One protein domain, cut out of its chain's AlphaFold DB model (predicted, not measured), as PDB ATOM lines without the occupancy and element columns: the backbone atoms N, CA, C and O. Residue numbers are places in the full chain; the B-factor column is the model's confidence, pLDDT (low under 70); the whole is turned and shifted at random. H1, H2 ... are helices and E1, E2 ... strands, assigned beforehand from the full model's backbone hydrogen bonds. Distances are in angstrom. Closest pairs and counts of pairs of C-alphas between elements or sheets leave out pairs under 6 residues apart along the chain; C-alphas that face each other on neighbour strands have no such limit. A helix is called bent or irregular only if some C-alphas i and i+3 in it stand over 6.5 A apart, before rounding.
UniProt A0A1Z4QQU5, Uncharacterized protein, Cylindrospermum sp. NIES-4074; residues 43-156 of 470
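AT A GLANCE: This is residues 43 to 156 of the 470 residues of an uncharacterized protein of Cylindrospermum sp. NIES-4074 (UniProt A0A1Z4QQU5). A four-stranded sheet, E1 to E4, has the long helix H2 running along its strands, over E1 and E2, while a second, smaller sheet, E5 to E7, sits at the end of H2 where that helix begins. The short helix H1 lies near E3, E6 and the middle of H2. The printed part has 114 residues, with seven named strands and two named helices in the order E1 E2 E3 E4 H1 E5 E6 E7 H2; both sheets are antiparallel, in the orders E1 E2 E3 E4 and E5 E6 E7, and the class is mixed. It is compact, with a radius of gyration of the C-alphas of 14.1 A, and elongated, with spans of 47 by 29 by 23 A.

IN THESE COORDINATES: Find C-alpha 43 at (-50.525, 12.444, -37.839), where E1, residues 43 to 46, begins. Then come E2, residues 50 to 55 and 16.7 A long, E3, residues 64 to 69 and 17.2 A, and E4, residues 78 to 81. H1, residues 83 to 90, is neither bent nor irregular, but only just: C-alphas 87 and 90 are 6.0 A apart. E5 is residues 106 to 110, E6 residues 113 to 118, 15.9 A, and E7 residues 121 to 126, 16.2 A. From C-alpha 127 at (-26.473, 7.986, -36.171), H2 runs 41.7 A to C-alpha 155 at (-58.076, 34.375, -42.996).

HOW THE PARTS SIT: Start at the larger sheet, a meander, each strand the antiparallel neighbour of the one before. Look for N 45 and O 52, 2.9 A apart, in the hairpin E1 and E2; N 53 and O 66, 2.9 A, in E2 and E3; and N 67 and O 79, 2.8 A, in E3 and E4. H1 and H2 are on one face of this sheet, two layers. H2 is at a height over the sheet of 9.7 A and at 11 degrees to E2 on the local plane; the closest C-alphas of E2 and H2 are those of Val 50 and Leu 133, 5.8 A. H1 and H2 only just touch, with 3 pairs of C-alphas within 8 A, the closest Leu 90 and Val 137 at 6.8 A, at a steep tilt of 50 degrees, opposite ways; H2 does this with residues 137 to 141 alone. E5 E6 E7 is a second meander, with N 107 and O 115 at 2.9 A and N 116 and O 123 at 2.8 A. H2 is on this sheet too; the closest C-alphas of E6 and H2 are those of Ala 113 and Glu 127, 5.9 A. E1 and E5, for instance, are apart. In H1 and H2 every O i to N i+4 pair is within hydrogen-bond range.

THE WHOLE: The two C-alphas farthest apart, Ile 72 and Glu 156, are 47.7 A apart. The printed part has no cut. Look to residues 91 to 105 for the long link, H1 to E5. Mean pLDDT of the printed part is 92.3; residues 59 to 60 are under 70.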
ATOM      1  N   LEU A  43     -51.551  12.945 -36.934       93.00
ATOM      2  CA  LEU A  43     -50.525  12.444 -37.839       93.00
ATOM      3  C   LEU A  43     -49.636  11.454 -37.094       93.00
ATOM      4  O   LEU A  43     -49.086  11.787 -36.051       93.00
ATOM      5  N   ILE A  44     -49.454  10.255 -37.641       95.00
ATOM      6  CA  ILE A  44     -48.538   9.256 -37.081       95.00
ATOM      7  C   ILE A  44     -47.489   8.923 -38.135       95.00
ATOM      8  O   ILE A  44     -47.823   8.438 -39.217       95.00
ATOM      9  N   ILE A  45     -46.224   9.190 -37.820       95.56
ATOM     10  CA  ILE A  45     -45.079   8.860 -38.670       95.56
ATOM     11  C   ILE A  45     -44.247   7.795 -37.972       95.56
ATOM     12  O   ILE A  45     -43.829   7.967 -36.830       95.56
ATOM     13  N   VAL A  46     -43.995   6.698 -38.683       94.38
ATOM     14  CA  VAL A  46     -43.244   5.552 -38.170       94.38
ATOM     15  C   VAL A  46     -42.002   5.342 -39.026       94.38
ATOM     16  O   VAL A  46     -42.078   5.200 -40.250       94.38
ATOM     17  N   LYS A  47     -40.851   5.291 -38.363       94.94
ATOM     18  CA  LYS A  47     -39.569   4.820 -38.886       94.94
ATOM     19  C   LYS A  47     -39.072   3.658 -38.022       94.94
ATOM     20  O   LYS A  47     -39.559   3.488 -36.903       94.94
ATOM     21  N   PRO A  48     -38.131   2.829 -38.509       93.75
ATOM     22  CA  PRO A  48     -37.666   1.653 -37.773       93.75
ATOM     23  C   PRO A  48     -37.254   1.932 -36.321       93.75
ATOM     24  O   PRO A  48     -37.519   1.106 -35.445       93.75
ATOM     25  N   LYS A  49     -36.608   3.076 -36.059       93.62
ATOM     26  CA  LYS A  49     -36.119   3.459 -34.727       93.62
ATOM     27  C   LYS A  49     -36.989   4.455 -33.974       93.62
ATOM     28  O   LYS A  49     -36.879   4.511 -32.751       93.62
ATOM     29  N   VAL A  50     -37.841   5.203 -34.668       95.25
ATOM     30  CA  VAL A  50     -38.571   6.339 -34.095       95.25
ATOM     31  C   VAL A  50     -40.010   6.354 -34.586       95.25
ATOM     32  O   VAL A  50     -40.267   6.227 -35.778       95.25
ATOM     33  N   THR A  51     -40.947   6.572 -33.672       96.00
ATOM     34  CA  THR A  51     -42.342   6.888 -33.990       96.00
ATOM     35  C   THR A  51     -42.678   8.265 -33.440       96.00
ATOM     36  O   THR A  51     -42.315   8.579 -32.309       96.00
ATOM     37  N   ILE A  52     -43.353   9.090 -34.238       97.06
ATOM     38  CA  ILE A  52     -43.900  10.371 -33.792       97.06
ATOM     39  C   ILE A  52     -45.400  10.376 -34.044       97.06
ATOM     40  O   ILE A  52     -45.846  10.240 -35.183       97.06
ATOM     41  N   GLU A  53     -46.167  10.579 -32.981       96.56
ATOM     42  CA  GLU A  53     -47.596  10.855 -33.044       96.56
ATOM     43  C   GLU A  53     -47.817  12.340 -32.776       96.56
ATOM     44  O   GLU A  53     -47.414  12.849 -31.738       96.56
ATOM     45  N   CYS A  54     -48.437  13.057 -33.701       95.75
ATOM     46  CA  CYS A  54     -48.616  14.497 -33.624       95.75
ATOM     47  C   CYS A  54     -50.083  14.873 -33.803       95.75
ATOM     48  O   CYS A  54     -50.732  14.444 -34.753       95.75
ATOM     49  N   ASN A  55     -50.584  15.718 -32.909       93.75
ATOM     50  CA  ASN A  55     -51.821  16.454 -33.099       93.75
ATOM     51  C   ASN A  55     -51.472  17.791 -33.759       93.75
ATOM     52  O   ASN A  55     -50.777  18.624 -33.172       93.75
ATOM     53  N   LEU A  56     -51.919  17.962 -35.002       91.50
ATOM     54  CA  LEU A  56     -51.688  19.165 -35.795       91.50
ATOM     55  C   LEU A  56     -52.462  20.357 -35.205       91.50
ATOM     56  O   LEU A  56     -53.520  20.157 -34.599       91.50
ATOM     57  N   PRO A  57     -51.967  21.596 -35.386       88.06
ATOM     58  CA  PRO A  57     -52.632  22.775 -34.856       88.06
ATOM     59  C   PRO A  57     -53.966  22.983 -35.575       88.06
ATOM     60  O   PRO A  57     -54.067  22.793 -36.790       88.06
ATOM     61  N   LYS A  58     -54.982  23.410 -34.823       77.06
ATOM     62  CA  LYS A  58     -56.321  23.708 -35.344       77.06
ATOM     63  C   LYS A  58     -56.579  25.204 -35.275       77.06
ATOM     64  O   LYS A  58     -56.810  25.718 -34.189       77.06
ATOM     65  N   ALA A  59     -56.517  25.896 -36.410       65.19
ATOM     66  CA  ALA A  59     -56.878  27.308 -36.539       65.19
ATOM     67  C   ALA A  59     -56.288  28.195 -35.417       65.19
ATOM     68  O   ALA A  59     -57.003  28.831 -34.650       65.19
ATOM     69  N   PHE A  60     -54.954  28.193 -35.302       68.00
ATOM     70  CA  PHE A  60     -54.190  28.902 -34.257       68.00
ATOM     71  C   PHE A  60     -54.373  28.375 -32.819       68.00
ATOM     72  O   PHE A  60     -53.945  29.014 -31.859       68.00
ATOM     73  N   ALA A  61     -54.974  27.196 -32.635       76.06
ATOM     74  CA  ALA A  61     -54.816  26.408 -31.416       76.06
ATOM     75  C   ALA A  61     -53.478  25.667 -31.397       76.06
ATOM     76  O   ALA A  61     -52.937  25.276 -32.436       76.06
ATOM     77  N   GLU A  62     -52.980  25.446 -30.185       85.75
ATOM     78  CA  GLU A  62     -51.758  24.696 -29.937       85.75
ATOM     79  C   GLU A  62     -51.905  23.233 -30.374       85.75
ATOM     80  O   GLU A  62     -52.912  22.574 -30.112       85.75
ATOM     81  N   GLY A  63     -50.880  22.720 -31.050       90.69
ATOM     82  CA  GLY A  63     -50.702  21.295 -31.313       90.69
ATOM     83  C   GLY A  63     -49.665  20.698 -30.366       90.69
ATOM     84  O   GLY A  63     -49.005  21.404 -29.603       90.69
ATOM     85  N   ASN A  64     -49.508  19.381 -30.406       94.81
ATOM     86  CA  ASN A  64     -48.523  18.670 -29.593       94.81
ATOM     87  C   ASN A  64     -48.063  17.394 -30.300       94.81
ATOM     88  O   ASN A  64     -48.665  16.960 -31.285       94.81
ATOM     89  N   CYS A  65     -46.975  16.793 -29.828       96.06
ATOM     90  CA  CYS A  65     -46.567  15.480 -30.309       96.06
ATOM     91  C   CYS A  65     -45.940  14.622 -29.216       96.06
ATOM     92  O   CYS A  65     -45.474  15.121 -28.195       96.06
ATOM     93  N   VAL A  66     -45.946  13.315 -29.446       97.19
ATOM     94  CA  VAL A  66     -45.295  12.305 -28.624       97.19
ATOM     95  C   VAL A  66     -44.287  11.570 -29.492       97.19
ATOM     96  O   VAL A  66     -44.624  11.100 -30.579       97.19
ATOM     97  N   ILE A  67     -43.049  11.485 -29.012       96.88
ATOM     98  CA  ILE A  67     -41.940  10.793 -29.667       96.88
ATOM     99  C   ILE A  67     -41.609   9.534 -28.869       96.88
ATOM    100  O   ILE A  67     -41.407   9.595 -27.652       96.88
ATOM    101  N   GLU A  68     -41.524   8.407 -29.567       95.44
ATOM    102  CA  GLU A  68     -41.177   7.100 -29.014       95.44
ATOM    103  C   GLU A  68     -40.012   6.476 -29.784       95.44
ATOM    104  O   GLU A  68     -39.912   6.605 -31.007       95.44
ATOM    105  N   PHE A  69     -39.152   5.752 -29.068       93.81
ATOM    106  CA  PHE A  69     -37.993   5.065 -29.633       93.81
ATOM    107  C   PHE A  69     -38.150   3.548 -29.510       93.81
ATOM    108  O   PHE A  69     -38.637   3.035 -28.502       93.81
ATOM    109  N   SER A  70     -37.708   2.811 -30.531       88.69
ATOM    110  CA  SER A  70     -37.783   1.343 -30.547       88.69
ATOM    111  C   SER A  70     -36.522   0.653 -30.013       88.69
ATOM    112  O   SER A  70     -36.488  -0.577 -29.910       88.69
ATOM    113  N   SER A  71     -35.470   1.409 -29.676       84.62
ATOM    114  CA  SER A  71     -34.241   0.833 -29.131       84.62
ATOM    115  C   SER A  71     -34.449   0.283 -27.725       84.62
ATOM    116  O   SER A  71     -35.234   0.800 -26.936       84.62
ATOM    117  N   ILE A  72     -33.732  -0.799 -27.402       81.50
ATOM    118  CA  ILE A  72     -33.897  -1.526 -26.132       81.50
ATOM    119  C   ILE A  72     -33.662  -0.598 -24.932       81.50
ATOM    120  O   ILE A  72     -34.399  -0.676 -23.956       81.50
ATOM    121  N   PHE A  73     -32.684   0.307 -25.035       83.81
ATOM    122  CA  PHE A  73     -32.331   1.256 -23.976       83.81
ATOM    123  C   PHE A  73     -33.358   2.375 -23.774       83.81
ATOM    124  O   PHE A  73     -33.444   2.922 -22.680       83.81
ATOM    125  N   LEU A  74     -34.137   2.712 -24.806       86.19
ATOM    126  CA  LEU A  74     -35.150   3.774 -24.767       86.19
ATOM    127  C   LEU A  74     -36.578   3.215 -24.791       86.19
ATOM    128  O   LEU A  74     -37.550   3.959 -24.923       86.19
ATOM    129  N   ARG A  75     -36.725   1.892 -24.668       85.62
ATOM    130  CA  ARG A  75     -38.017   1.224 -24.764       85.62
ATOM    131  C   ARG A  75     -38.934   1.689 -23.635       85.62
ATOM    132  O   ARG A  75     -38.598   1.573 -22.462       85.62
ATOM    133  N   GLY A  76     -40.122   2.159 -24.005       84.56
ATOM    134  CA  GLY A  76     -41.121   2.672 -23.063       84.56
ATOM    135  C   GLY A  76     -40.956   4.151 -22.712       84.56
ATOM    136  O   GLY A  76     -41.844   4.709 -22.070       84.56
ATOM    137  N   LEU A  77     -39.881   4.809 -23.162       89.94
ATOM    138  CA  LEU A  77     -39.749   6.255 -23.048       89.94
ATOM    139  C   LEU A  77     -40.680   6.940 -24.055       89.94
ATOM    140  O   LEU A  77     -40.555   6.736 -25.264       89.94
ATOM    141  N   LYS A  78     -41.582   7.782 -23.545       93.50
ATOM    142  CA  LYS A  78     -42.446   8.655 -24.343       93.50
ATOM    143  C   LYS A  78     -42.116  10.103 -24.022       93.50
ATOM    144  O   LYS A  78     -42.291  10.533 -22.884       93.50
ATOM    145  N   ILE A  79     -41.651  10.853 -25.012       96.06
ATOM    146  CA  ILE A  79     -41.345  12.276 -24.847       96.06
ATOM    147  C   ILE A  79     -42.487  13.078 -25.450       96.06
ATOM    148  O   ILE A  79     -42.716  13.007 -26.652       96.06
ATOM    149  N   SER A  80     -43.191  13.840 -24.615       96.50
ATOM    150  CA  SER A  80     -44.246  14.751 -25.068       96.50
ATOM    151  C   SER A  80     -43.665  16.138 -25.323       96.50
ATOM    152  O   SER A  80     -42.928  16.658 -24.486       96.50
ATOM    153  N   LEU A  81     -44.006  16.731 -26.461       96.69
ATOM    154  CA  LEU A  81     -43.603  18.072 -26.870       96.69
ATOM    155  C   LEU A  81     -44.835  18.956 -27.038       96.69
ATOM    156  O   LEU A  81     -45.816  18.564 -27.674       96.69
ATOM    157  N   SER A  82     -44.760  20.154 -26.463       95.31
ATOM    158  CA  SER A  82     -45.776  21.195 -26.610       95.31
ATOM    159  C   SER A  82     -45.693  21.889 -27.975       95.31
ATOM    160  O   SER A  82     -44.738  21.697 -28.733       95.31
ATOM    161  N   HIS A  83     -46.658  22.762 -28.263       93.31
ATOM    162  CA  HIS A  83     -46.632  23.630 -29.441       93.31
ATOM    163  C   HIS A  83     -45.337  24.444 -29.536       93.31
ATOM    164  O   HIS A  83     -44.699  24.489 -30.591       93.31
ATOM    165  N   GLN A  84     -44.928  25.029 -28.409       91.88
ATOM    166  CA  GLN A  84     -43.723  25.844 -28.307       91.88
ATOM    167  C   GLN A  84     -42.451  25.015 -28.514       91.88
ATOM    168  O   GLN A  84     -41.507  25.492 -29.138       91.88
ATOM    169  N   ASP A  85     -42.424  23.758 -28.063       94.12
ATOM    170  CA  ASP A  85     -41.293  22.864 -28.325       94.12
ATOM    171  C   ASP A  85     -41.187  22.505 -29.812       94.12
ATOM    172  O   ASP A  85     -40.092  22.527 -30.378       94.12
ATOM    173  N   ILE A  86     -42.315  22.192 -30.460       95.62
ATOM    174  CA  ILE A  86     -42.351  21.855 -31.889       95.62
ATOM    175  C   ILE A  86     -41.856  23.044 -32.715       95.62
ATOM    176  O   ILE A  86     -40.919  22.893 -33.500       95.62
ATOM    177  N   LEU A  87     -42.441  24.228 -32.511       94.19
ATOM    178  CA  LEU A  87     -42.057  25.429 -33.248       94.19
ATOM    179  C   LEU A  87     -40.631  25.868 -32.909       94.19
ATOM    180  O   LEU A  87     -39.804  25.994 -33.805       94.19
ATOM    181  N   GLY A  88     -40.311  26.037 -31.628       91.00
ATOM    182  CA  GLY A  88     -39.044  26.612 -31.181       91.00
ATOM    183  C   GLY A  88     -37.821  25.707 -31.356       91.00
ATOM    184  O   GLY A  88     -36.704  26.216 -31.468       91.00
ATOM    185  N   LYS A  89     -37.991  24.374 -31.373       90.81
ATOM    186  CA  LYS A  89     -36.859  23.427 -31.438       90.81
ATOM    187  C   LYS A  89     -36.812  22.599 -32.712       90.81
ATOM    188  O   LYS A  89     -35.716  22.381 -33.228       90.81
ATOM    189  N   LEU A  90     -37.955  22.113 -33.199       95.50
ATOM    190  CA  LEU A  90     -37.989  21.132 -34.289       95.50
ATOM    191  C   LEU A  90     -38.093  21.753 -35.686       95.50
ATOM    192  O   LEU A  90     -37.734  21.083 -36.650       95.50
ATOM    193  N   MET A  91     -38.565  22.999 -35.812       94.44
ATOM    194  CA  MET A  91     -38.750  23.661 -37.116       94.44
ATOM    195  C   MET A  91     -37.446  24.101 -37.784       94.44
ATOM    196  O   MET A  91     -37.392  24.222 -39.002       94.44
ATOM    197  N   ALA A  92     -36.384  24.341 -37.018       93.00
ATOM    198  CA  ALA A  92     -35.139  24.837 -37.589       93.00
ATOM    199  C   ALA A  92     -34.389  23.740 -38.357       93.00
ATOM    200  O   ALA A  92     -34.151  22.644 -37.840       93.00
ATOM    201  N   GLY A  93     -33.967  24.063 -39.582       93.19
ATOM    202  CA  GLY A  93     -33.133  23.181 -40.397       93.19
ATOM    203  C   GLY A  93     -33.844  21.921 -40.899       93.19
ATOM    204  O   GLY A  93     -33.205  20.871 -40.993       93.19
ATOM    205  N   LEU A  94     -35.140  21.990 -41.221       95.19
ATOM    206  CA  LEU A  94     -35.847  20.865 -41.849       95.19
ATOM    207  C   LEU A  94     -35.127  20.385 -43.116       95.19
ATOM    208  O   LEU A  94     -34.548  21.174 -43.863       95.19
ATOM    209  N   ASN A  95     -35.199  19.080 -43.374       95.50
ATOM    210  CA  ASN A  95     -34.600  18.399 -44.528       95.50
ATOM    211  C   ASN A  95     -33.066  18.515 -44.619       95.50
ATOM    212  O   ASN A  95     -32.489  18.344 -45.693       95.50
ATOM    213  N   THR A  96     -32.385  18.792 -43.505       96.38
ATOM    214  CA  THR A  96     -30.913  18.814 -43.432       96.38
ATOM    215  C   THR A  96     -30.354  17.567 -42.759       96.38
ATOM    216  O   THR A  96     -31.027  16.933 -41.939       96.38
ATOM    217  N   GLN A  97     -29.110  17.211 -43.081       94.69
ATOM    218  CA  GLN A  97     -28.444  16.080 -42.435       94.69
ATOM    219  C   GLN A  97     -28.114  16.388 -40.962       94.69
ATOM    220  O   GLN A  97     -27.815  17.541 -40.629       94.69
ATOM    221  N   PRO A  98     -28.110  15.376 -40.070       94.38
ATOM    222  CA  PRO A  98     -27.835  15.567 -38.643       94.38
ATOM    223  C   PRO A  98     -26.512  16.281 -38.326       94.38
ATOM    224  O   PRO A  98     -26.428  17.049 -37.369       94.38
ATOM    225  N   ASN A  99     -25.476  16.041 -39.130       92.81
ATOM    226  CA  ASN A  99     -24.122  16.557 -38.921       92.81
ATOM    227  C   ASN A  99     -23.891  17.977 -39.471       92.81
ATOM    228  O   ASN A  99     -22.823  18.540 -39.254       92.81
ATOM    229  N   TRP A 100     -24.862  18.591 -40.156       94.00
ATOM    230  CA  TRP A 100     -24.689  19.931 -40.739       94.00
ATOM    231  C   TRP A 100     -24.801  21.073 -39.719       94.00
ATOM    232  O   TRP A 100     -24.496  22.224 -40.030       94.00
ATOM    233  N   GLY A 101     -25.255  20.791 -38.492       93.38
ATOM    234  CA  GLY A 101     -25.453  21.821 -37.463       93.38
ATOM    235  C   GLY A 101     -26.583  22.809 -37.789       93.38
ATOM    236  O   GLY A 101     -26.580  23.941 -37.308       93.38
ATOM    237  N   CYS A 102     -27.535  22.399 -38.631       95.50
ATOM    238  CA  CYS A 102     -28.691  23.209 -39.018       95.50
ATOM    239  C   CYS A 102     -29.887  23.076 -38.059       95.50
ATOM    240  O   CYS A 102     -30.755  23.944 -38.048       95.50
ATOM    241  N   ARG A 103     -29.943  22.001 -37.263       95.38
ATOM    242  CA  ARG A 103     -31.088  21.646 -36.407       95.38
ATOM    243  C   ARG A 103     -30.800  21.981 -34.945       95.38
ATOM    244  O   ARG A 103     -29.848  21.449 -34.384       95.38
ATOM    245  N   TYR A 104     -31.631  22.806 -34.301       93.19
ATOM    246  CA  TYR A 104     -31.380  23.253 -32.916       93.19
ATOM    247  C   TYR A 104     -31.428  22.150 -31.870       93.19
ATOM    248  O   TYR A 104     -30.734  22.224 -30.858       93.19
ATOM    249  N   PHE A 105     -32.252  21.135 -32.102       95.50
ATOM    250  CA  PHE A 105     -32.403  20.030 -31.170       95.50
ATOM    251  C   PHE A 105     -31.250  19.017 -31.241       95.50
ATOM    252  O   PHE A 105     -31.258  18.072 -30.457       95.50
ATOM    253  N   LEU A 106     -30.270  19.192 -32.140       95.69
ATOM    254  CA  LEU A 106     -29.153  18.267 -32.339       95.69
ATOM    255  C   LEU A 106     -27.797  18.923 -32.091       95.69
ATOM    256  O   LEU A 106     -27.507  20.020 -32.564       95.69
ATOM    257  N   LYS A 107     -26.915  18.180 -31.425       94.31
ATOM    258  CA  LYS A 107     -25.492  18.497 -31.319       94.31
ATOM    259  C   LYS A 107     -24.673  17.226 -31.495       94.31
ATOM    260  O   LYS A 107     -24.811  16.288 -30.715       94.31
ATOM    261  N   GLN A 108     -23.798  17.206 -32.495       93.00
ATOM    262  CA  GLN A 108     -22.858  16.102 -32.672       93.00
ATOM    263  C   GLN A 108     -21.861  16.072 -31.504       93.00
ATOM    264  O   GLN A 108     -21.339  17.117 -31.107       93.00
ATOM    265  N   LEU A 109     -21.637  14.885 -30.934       90.69
ATOM    266  CA  LEU A 109     -20.679  14.669 -29.846       90.69
ATOM    267  C   LEU A 109     -19.382  14.066 -30.390       90.69
ATOM    268  O   LEU A 109     -18.328  14.687 -30.306       90.69
ATOM    269  N   GLU A 110     -19.492  12.885 -30.995       84.88
ATOM    270  CA  GLU A 110     -18.397  12.120 -31.599       84.88
ATOM    271  C   GLU A 110     -18.841  11.566 -32.963       84.88
ATOM    272  O   GLU A 110     -19.997  11.733 -33.374       84.88
ATOM    273  N   ASN A 111     -17.938  10.898 -33.688       75.06
ATOM    274  CA  ASN A 111     -18.304  10.193 -34.915       75.06
ATOM    275  C   ASN A 111     -19.361   9.126 -34.574       75.06
ATOM    276  O   ASN A 111     -19.069   8.169 -33.863       75.06
ATOM    277  N   ASN A 112     -20.580   9.312 -35.089       84.88
ATOM    278  CA  ASN A 112     -21.759   8.440 -34.958       84.88
ATOM    279  C   ASN A 112     -22.621   8.605 -33.688       84.88
ATOM    280  O   ASN A 112     -23.541   7.807 -33.491       84.88
ATOM    281  N   ALA A 113     -22.384   9.631 -32.859       92.88
ATOM    282  CA  ALA A 113     -23.202   9.909 -31.674       92.88
ATOM    283  C   ALA A 113     -23.673  11.368 -31.609       92.88
ATOM    284  O   ALA A 113     -22.893  12.313 -31.779       92.88
ATOM    285  N   PHE A 114     -24.957  11.551 -31.302       96.12
ATOM    286  CA  PHE A 114     -25.612  12.854 -31.259       96.12
ATOM    287  C   PHE A 114     -26.314  13.064 -29.922       96.12
ATOM    288  O   PHE A 114     -27.071  12.212 -29.465       96.12
ATOM    289  N   SER A 115     -26.093  14.227 -29.315       96.56
ATOM    290  CA  SER A 115     -26.931  14.734 -28.233       96.56
ATOM    291  C   SER A 115     -28.198  15.340 -28.828       96.56
ATOM    292  O   SER A 115     -28.119  16.184 -29.727       96.56
ATOM    293  N   VAL A 116     -29.353  14.917 -28.326       96.69
ATOM    294  CA  VAL A 116     -30.677  15.292 -28.821       96.69
ATOM    295  C   VAL A 116     -31.489  15.893 -27.681       96.69
ATOM    296  O   VAL A 116     -31.756  15.218 -26.690       96.69
ATOM    297  N   ASN A 117     -31.895  17.155 -27.815       95.94
ATOM    298  CA  ASN A 117     -32.693  17.869 -26.818       95.94
ATOM    299  C   ASN A 117     -34.160  17.971 -27.263       95.94
ATOM    300  O   ASN A 117     -34.494  18.744 -28.158       95.94
ATOM    301  N   LEU A 118     -35.041  17.210 -26.616       95.19
ATOM    302  CA  LEU A 118     -36.473  17.150 -26.905       95.19
ATOM    303  C   LEU A 118     -37.250  17.590 -25.659       95.19
ATOM    304  O   LEU A 118     -37.310  16.869 -24.661       95.19
ATOM    305  N   GLY A 119     -37.828  18.794 -25.699       89.94
ATOM    306  CA  GLY A 119     -38.531  19.370 -24.552       89.94
ATOM    307  C   GLY A 119     -37.581  19.557 -23.369       89.94
ATOM    308  O   GLY A 119     -36.580  20.265 -23.482       89.94
ATOM    309  N   GLN A 120     -37.861  18.904 -22.246       90.19
ATOM    310  CA  GLN A 120     -36.987  18.906 -21.065       90.19
ATOM    311  C   GLN A 120     -36.017  17.712 -21.022       90.19
ATOM    312  O   GLN A 120     -35.228  17.588 -20.089       90.19
ATOM    313  N   THR A 121     -36.053  16.833 -22.027       93.31
ATOM    314  CA  THR A 121     -35.262  15.599 -22.057       93.31
ATOM    315  C   THR A 121     -34.056  15.757 -22.974       93.31
ATOM    316  O   THR A 121     -34.174  16.272 -24.085       93.31
ATOM    317  N   THR A 122     -32.890  15.290 -22.529       95.19
ATOM    318  CA  THR A 122     -31.699  15.164 -23.380       95.19
ATOM    319  C   THR A 122     -31.321  13.695 -23.502       95.19
ATOM    320  O   THR A 122     -31.201  13.006 -22.493       95.19
ATOM    321  N   LEU A 123     -31.150  13.225 -24.733       94.75
ATOM    322  CA  LEU A 123     -30.790  11.849 -25.066       94.75
ATOM    323  C   LEU A 123     -29.490  11.816 -25.861       94.75
ATOM    324  O   LEU A 123     -29.154  12.777 -26.548       94.75
ATOM    325  N   ILE A 124     -28.793  10.685 -25.811       94.69
ATOM    326  CA  ILE A 124     -27.707  10.382 -26.743       94.69
ATOM    327  C   ILE A 124     -28.228   9.321 -27.700       94.69
ATOM    328  O   ILE A 124     -28.610   8.236 -27.264       94.69
ATOM    329  N   LEU A 125     -28.264   9.651 -28.986       95.12
ATOM    330  CA  LEU A 125     -28.728   8.765 -30.043       95.12
ATOM    331  C   LEU A 125     -27.566   8.359 -30.948       95.12
ATOM    332  O   LEU A 125     -26.643   9.139 -31.204       95.12
ATOM    333  N   SER A 126     -27.642   7.136 -31.465       93.69
ATOM    334  CA  SER A 126     -26.797   6.697 -32.575       93.69
ATOM    335  C   SER A 126     -27.126   7.464 -33.859       93.69
ATOM    336  O   SER A 126     -28.192   8.072 -33.990       93.69
ATOM    337  N   GLU A 127     -26.236   7.403 -34.847       93.50
ATOM    338  CA  GLU A 127     -26.473   7.986 -36.171       93.50
ATOM    339  C   GLU A 127     -27.789   7.501 -36.803       93.50
ATOM    340  O   GLU A 127     -28.593   8.321 -37.236       93.50
ATOM    341  N   LEU A 128     -28.064   6.191 -36.785       93.06
ATOM    342  CA  LEU A 128     -29.286   5.625 -37.372       93.06
ATOM    343  C   LEU A 128     -30.560   6.124 -36.676       93.06
ATOM    344  O   LEU A 128     -31.528   6.479 -37.344       93.06
ATOM    345  N   GLU A 129     -30.563   6.176 -35.341       95.12
ATOM    346  CA  GLU A 129     -31.692   6.724 -34.572       95.12
ATOM    347  C   GLU A 129     -31.888   8.216 -34.854       95.12
ATOM    348  O   GLU A 129     -33.020   8.682 -34.965       95.12
ATOM    349  N   THR A 130     -30.790   8.956 -35.008       96.19
ATOM    350  CA  THR A 130     -30.820  10.392 -35.299       96.19
ATOM    351  C   THR A 130     -31.353  10.665 -36.703       96.19
ATOM    352  O   THR A 130     -32.168  11.566 -36.882       96.19
ATOM    353  N   VAL A 131     -30.945   9.872 -37.698       96.38
ATOM    354  CA  VAL A 131     -31.464   9.967 -39.070       96.38
ATOM    355  C   VAL A 131     -32.962   9.665 -39.100       96.38
ATOM    356  O   VAL A 131     -33.724  10.452 -39.661       96.38
ATOM    357  N   ASP A 132     -33.407   8.582 -38.457       96.94
ATOM    358  CA  ASP A 132     -34.834   8.246 -38.373       96.94
ATOM    359  C   ASP A 132     -35.637   9.350 -37.666       96.94
ATOM    360  O   ASP A 132     -36.711   9.724 -38.143       96.94
ATOM    361  N   LEU A 133     -35.099   9.922 -36.580       97.44
ATOM    362  CA  LEU A 133     -35.706  11.058 -35.889       97.44
ATOM    363  C   LEU A 133     -35.843  12.269 -36.818       97.44
ATOM    364  O   LEU A 133     -36.938  12.818 -36.923       97.44
ATOM    365  N   CYS A 134     -34.775  12.662 -37.517       97.62
ATOM    366  CA  CYS A 134     -34.798  13.773 -38.473       97.62
ATOM    367  C   CYS A 134     -35.855  13.570 -39.558       97.62
ATOM    368  O   CYS A 134     -36.635  14.480 -39.818       97.62
ATOM    369  N   LEU A 135     -35.929  12.373 -40.146       97.56
ATOM    370  CA  LEU A 135     -36.910  12.063 -41.185       97.56
ATOM    371  C   LEU A 135     -38.350  12.123 -40.660       97.56
ATOM    372  O   LEU A 135     -39.240  12.588 -41.371       97.56
ATOM    373  N   CYS A 136     -38.601  11.653 -39.435       97.62
ATOM    374  CA  CYS A 136     -39.913  11.802 -38.803       97.62
ATOM    375  C   CYS A 136     -40.248  13.276 -38.547       97.62
ATOM    376  O   CYS A 136     -41.345  13.721 -38.888       97.62
ATOM    377  N   VAL A 137     -39.302  14.026 -37.973       97.75
ATOM    378  CA  VAL A 137     -39.445  15.455 -37.670       97.75
ATOM    379  C   VAL A 137     -39.728  16.253 -38.937       97.75
ATOM    380  O   VAL A 137     -40.657  17.051 -38.934       97.75
ATOM    381  N   ASP A 138     -39.011  16.001 -40.031       97.56
ATOM    382  CA  ASP A 138     -39.198  16.710 -41.300       97.56
ATOM    383  C   ASP A 138     -40.636  16.589 -41.810       97.56
ATOM    384  O   ASP A 138     -41.269  17.592 -42.140       97.56
ATOM    385  N   VAL A 139     -41.192  15.375 -41.804       96.81
ATOM    386  CA  VAL A 139     -42.569  15.137 -42.259       96.81
ATOM    387  C   VAL A 139     -43.586  15.787 -41.319       96.81
ATOM    388  O   VAL A 139     -44.537  16.420 -41.786       96.81
ATOM    389  N   VAL A 140     -43.402  15.637 -40.003       95.94
ATOM    390  CA  VAL A 140     -44.312  16.206 -38.998       95.94
ATOM    391  C   VAL A 140     -44.301  17.728 -39.072       95.94
ATOM    392  O   VAL A 140     -45.354  18.328 -39.269       95.94
ATOM    393  N   CYS A 141     -43.127  18.348 -38.987       96.25
ATOM    394  CA  CYS A 141     -42.963  19.796 -39.019       96.25
ATOM    395  C   CYS A 141     -43.438  20.397 -40.342       96.25
ATOM    396  O   CYS A 141     -44.119  21.415 -40.318       96.25
ATOM    397  N   GLN A 142     -43.198  19.748 -41.487       95.62
ATOM    398  CA  GLN A 142     -43.717  20.240 -42.763       95.62
ATOM    399  C   GLN A 142     -45.253  20.244 -42.793       95.62
ATOM    400  O   GLN A 142     -45.868  21.217 -43.227       95.62
ATOM    401  N   LYS A 143     -45.909  19.180 -42.309       94.38
ATOM    402  CA  LYS A 143     -47.380  19.151 -42.206       94.38
ATOM    403  C   LYS A 143     -47.905  20.178 -41.206       94.38
ATOM    404  O   LYS A 143     -48.926  20.807 -41.471       94.38
ATOM    405  N   TYR A 144     -47.195  20.361 -40.102       94.69
ATOM    406  CA  TYR A 144     -47.518  21.317 -39.051       94.69
ATOM    407  C   TYR A 144     -47.427  22.768 -39.551       94.69
ATOM    408  O   TYR A 144     -48.379  23.532 -39.406       94.69
ATOM    409  N   GLN A 145     -46.323  23.126 -40.213       94.12
ATOM    410  CA  GLN A 145     -46.110  24.421 -40.860       94.12
ATOM    411  C   GLN A 145     -47.181  24.692 -41.919       94.12
ATOM    412  O   GLN A 145     -47.825  25.737 -41.884       94.12
ATOM    413  N   ASN A 146     -47.431  23.731 -42.812       92.62
ATOM    414  CA  ASN A 146     -48.437  23.881 -43.865       92.62
ATOM    415  C   ASN A 146     -49.834  24.147 -43.302       92.62
ATOM    416  O   ASN A 146     -50.579  24.918 -43.895       92.62
ATOM    417  N   LYS A 147     -50.190  23.544 -42.159       90.25
ATOM    418  CA  LYS A 147     -51.472  23.815 -41.501       90.25
ATOM    419  C   LYS A 147     -51.574  25.254 -41.018       90.25
ATOM    420  O   LYS A 147     -52.581  25.897 -41.278       90.25
ATOM    421  N   ILE A 148     -50.535  25.780 -40.373       91.31
ATOM    422  CA  ILE A 148     -50.512  27.184 -39.937       91.31
ATOM    423  C   ILE A 148     -50.604  28.126 -41.144       91.31
ATOM    424  O   ILE A 148     -51.439  29.024 -41.142       91.31
ATOM    425  N   ILE A 149     -49.807  27.885 -42.191       91.81
ATOM    426  CA  ILE A 149     -49.825  28.692 -43.422       91.81
ATOM    427  C   ILE A 149     -51.205  28.646 -44.094       91.81
ATOM    428  O   ILE A 149     -51.700  29.675 -44.544       91.81
ATOM    429  N   GLU A 150     -51.843  27.472 -44.148       88.19
ATOM    430  CA  GLU A 150     -53.203  27.311 -44.674       88.19
ATOM    431  C   GLU A 150     -54.185  28.219 -43.924       88.19
ATOM    432  O   GLU A 150     -54.959  28.921 -44.569       88.19
ATOM    433  N   PHE A 151     -54.117  28.274 -42.589       85.94
ATOM    434  CA  PHE A 151     -54.976  29.152 -41.789       85.94
ATOM    435  C   PHE A 151     -54.661  30.641 -41.979       85.94
ATOM    436  O   PHE A 151     -55.591  31.426 -42.157       85.94
ATOM    437  N   GLU A 152     -53.381  31.024 -41.986       89.94
ATOM    438  CA  GLU A 152     -52.957  32.414 -42.214       89.94
ATOM    439  C   GLU A 152     -53.419  32.933 -43.583       89.94
ATOM    440  O   GLU A 152     -53.930  34.047 -43.695       89.94
ATOM    441  N   ASN A 153     -53.305  32.103 -44.625       88.44
ATOM    442  CA  ASN A 153     -53.775  32.434 -45.969       88.44
ATOM    443  C   ASN A 153     -55.303  32.496 -46.043       88.44
ATOM    444  O   ASN A 153     -55.852  33.380 -46.692       88.44
ATOM    445  N   LEU A 154     -56.000  31.560 -45.390       85.06
ATOM    446  CA  LEU A 154     -57.460  31.467 -45.429       85.06
ATOM    447  C   LEU A 154     -58.146  32.684 -44.800       85.06
ATOM    448  O   LEU A 154     -59.205  33.097 -45.271       85.06
ATOM    449  N   LEU A 155     -57.560  33.218 -43.727       86.88
ATOM    450  CA  LEU A 155     -58.076  34.375 -42.996       86.88
ATOM    451  C   LEU A 155     -57.378  35.687 -43.368       86.88
ATOM    452  O   LEU A 155     -57.794  36.738 -42.883       86.88
ATOM    453  N   GLU A 156     -56.363  35.635 -44.231       89.50
ATOM    454  CA  GLU A 156     -55.548  36.778 -44.657       89.50
ATOM    455  C   GLU A 156     -54.935  37.536 -43.460       89.50
ATOM    456  O   GLU A 156     -55.016  38.757 -43.358       89.50
TER     457      GLU A 156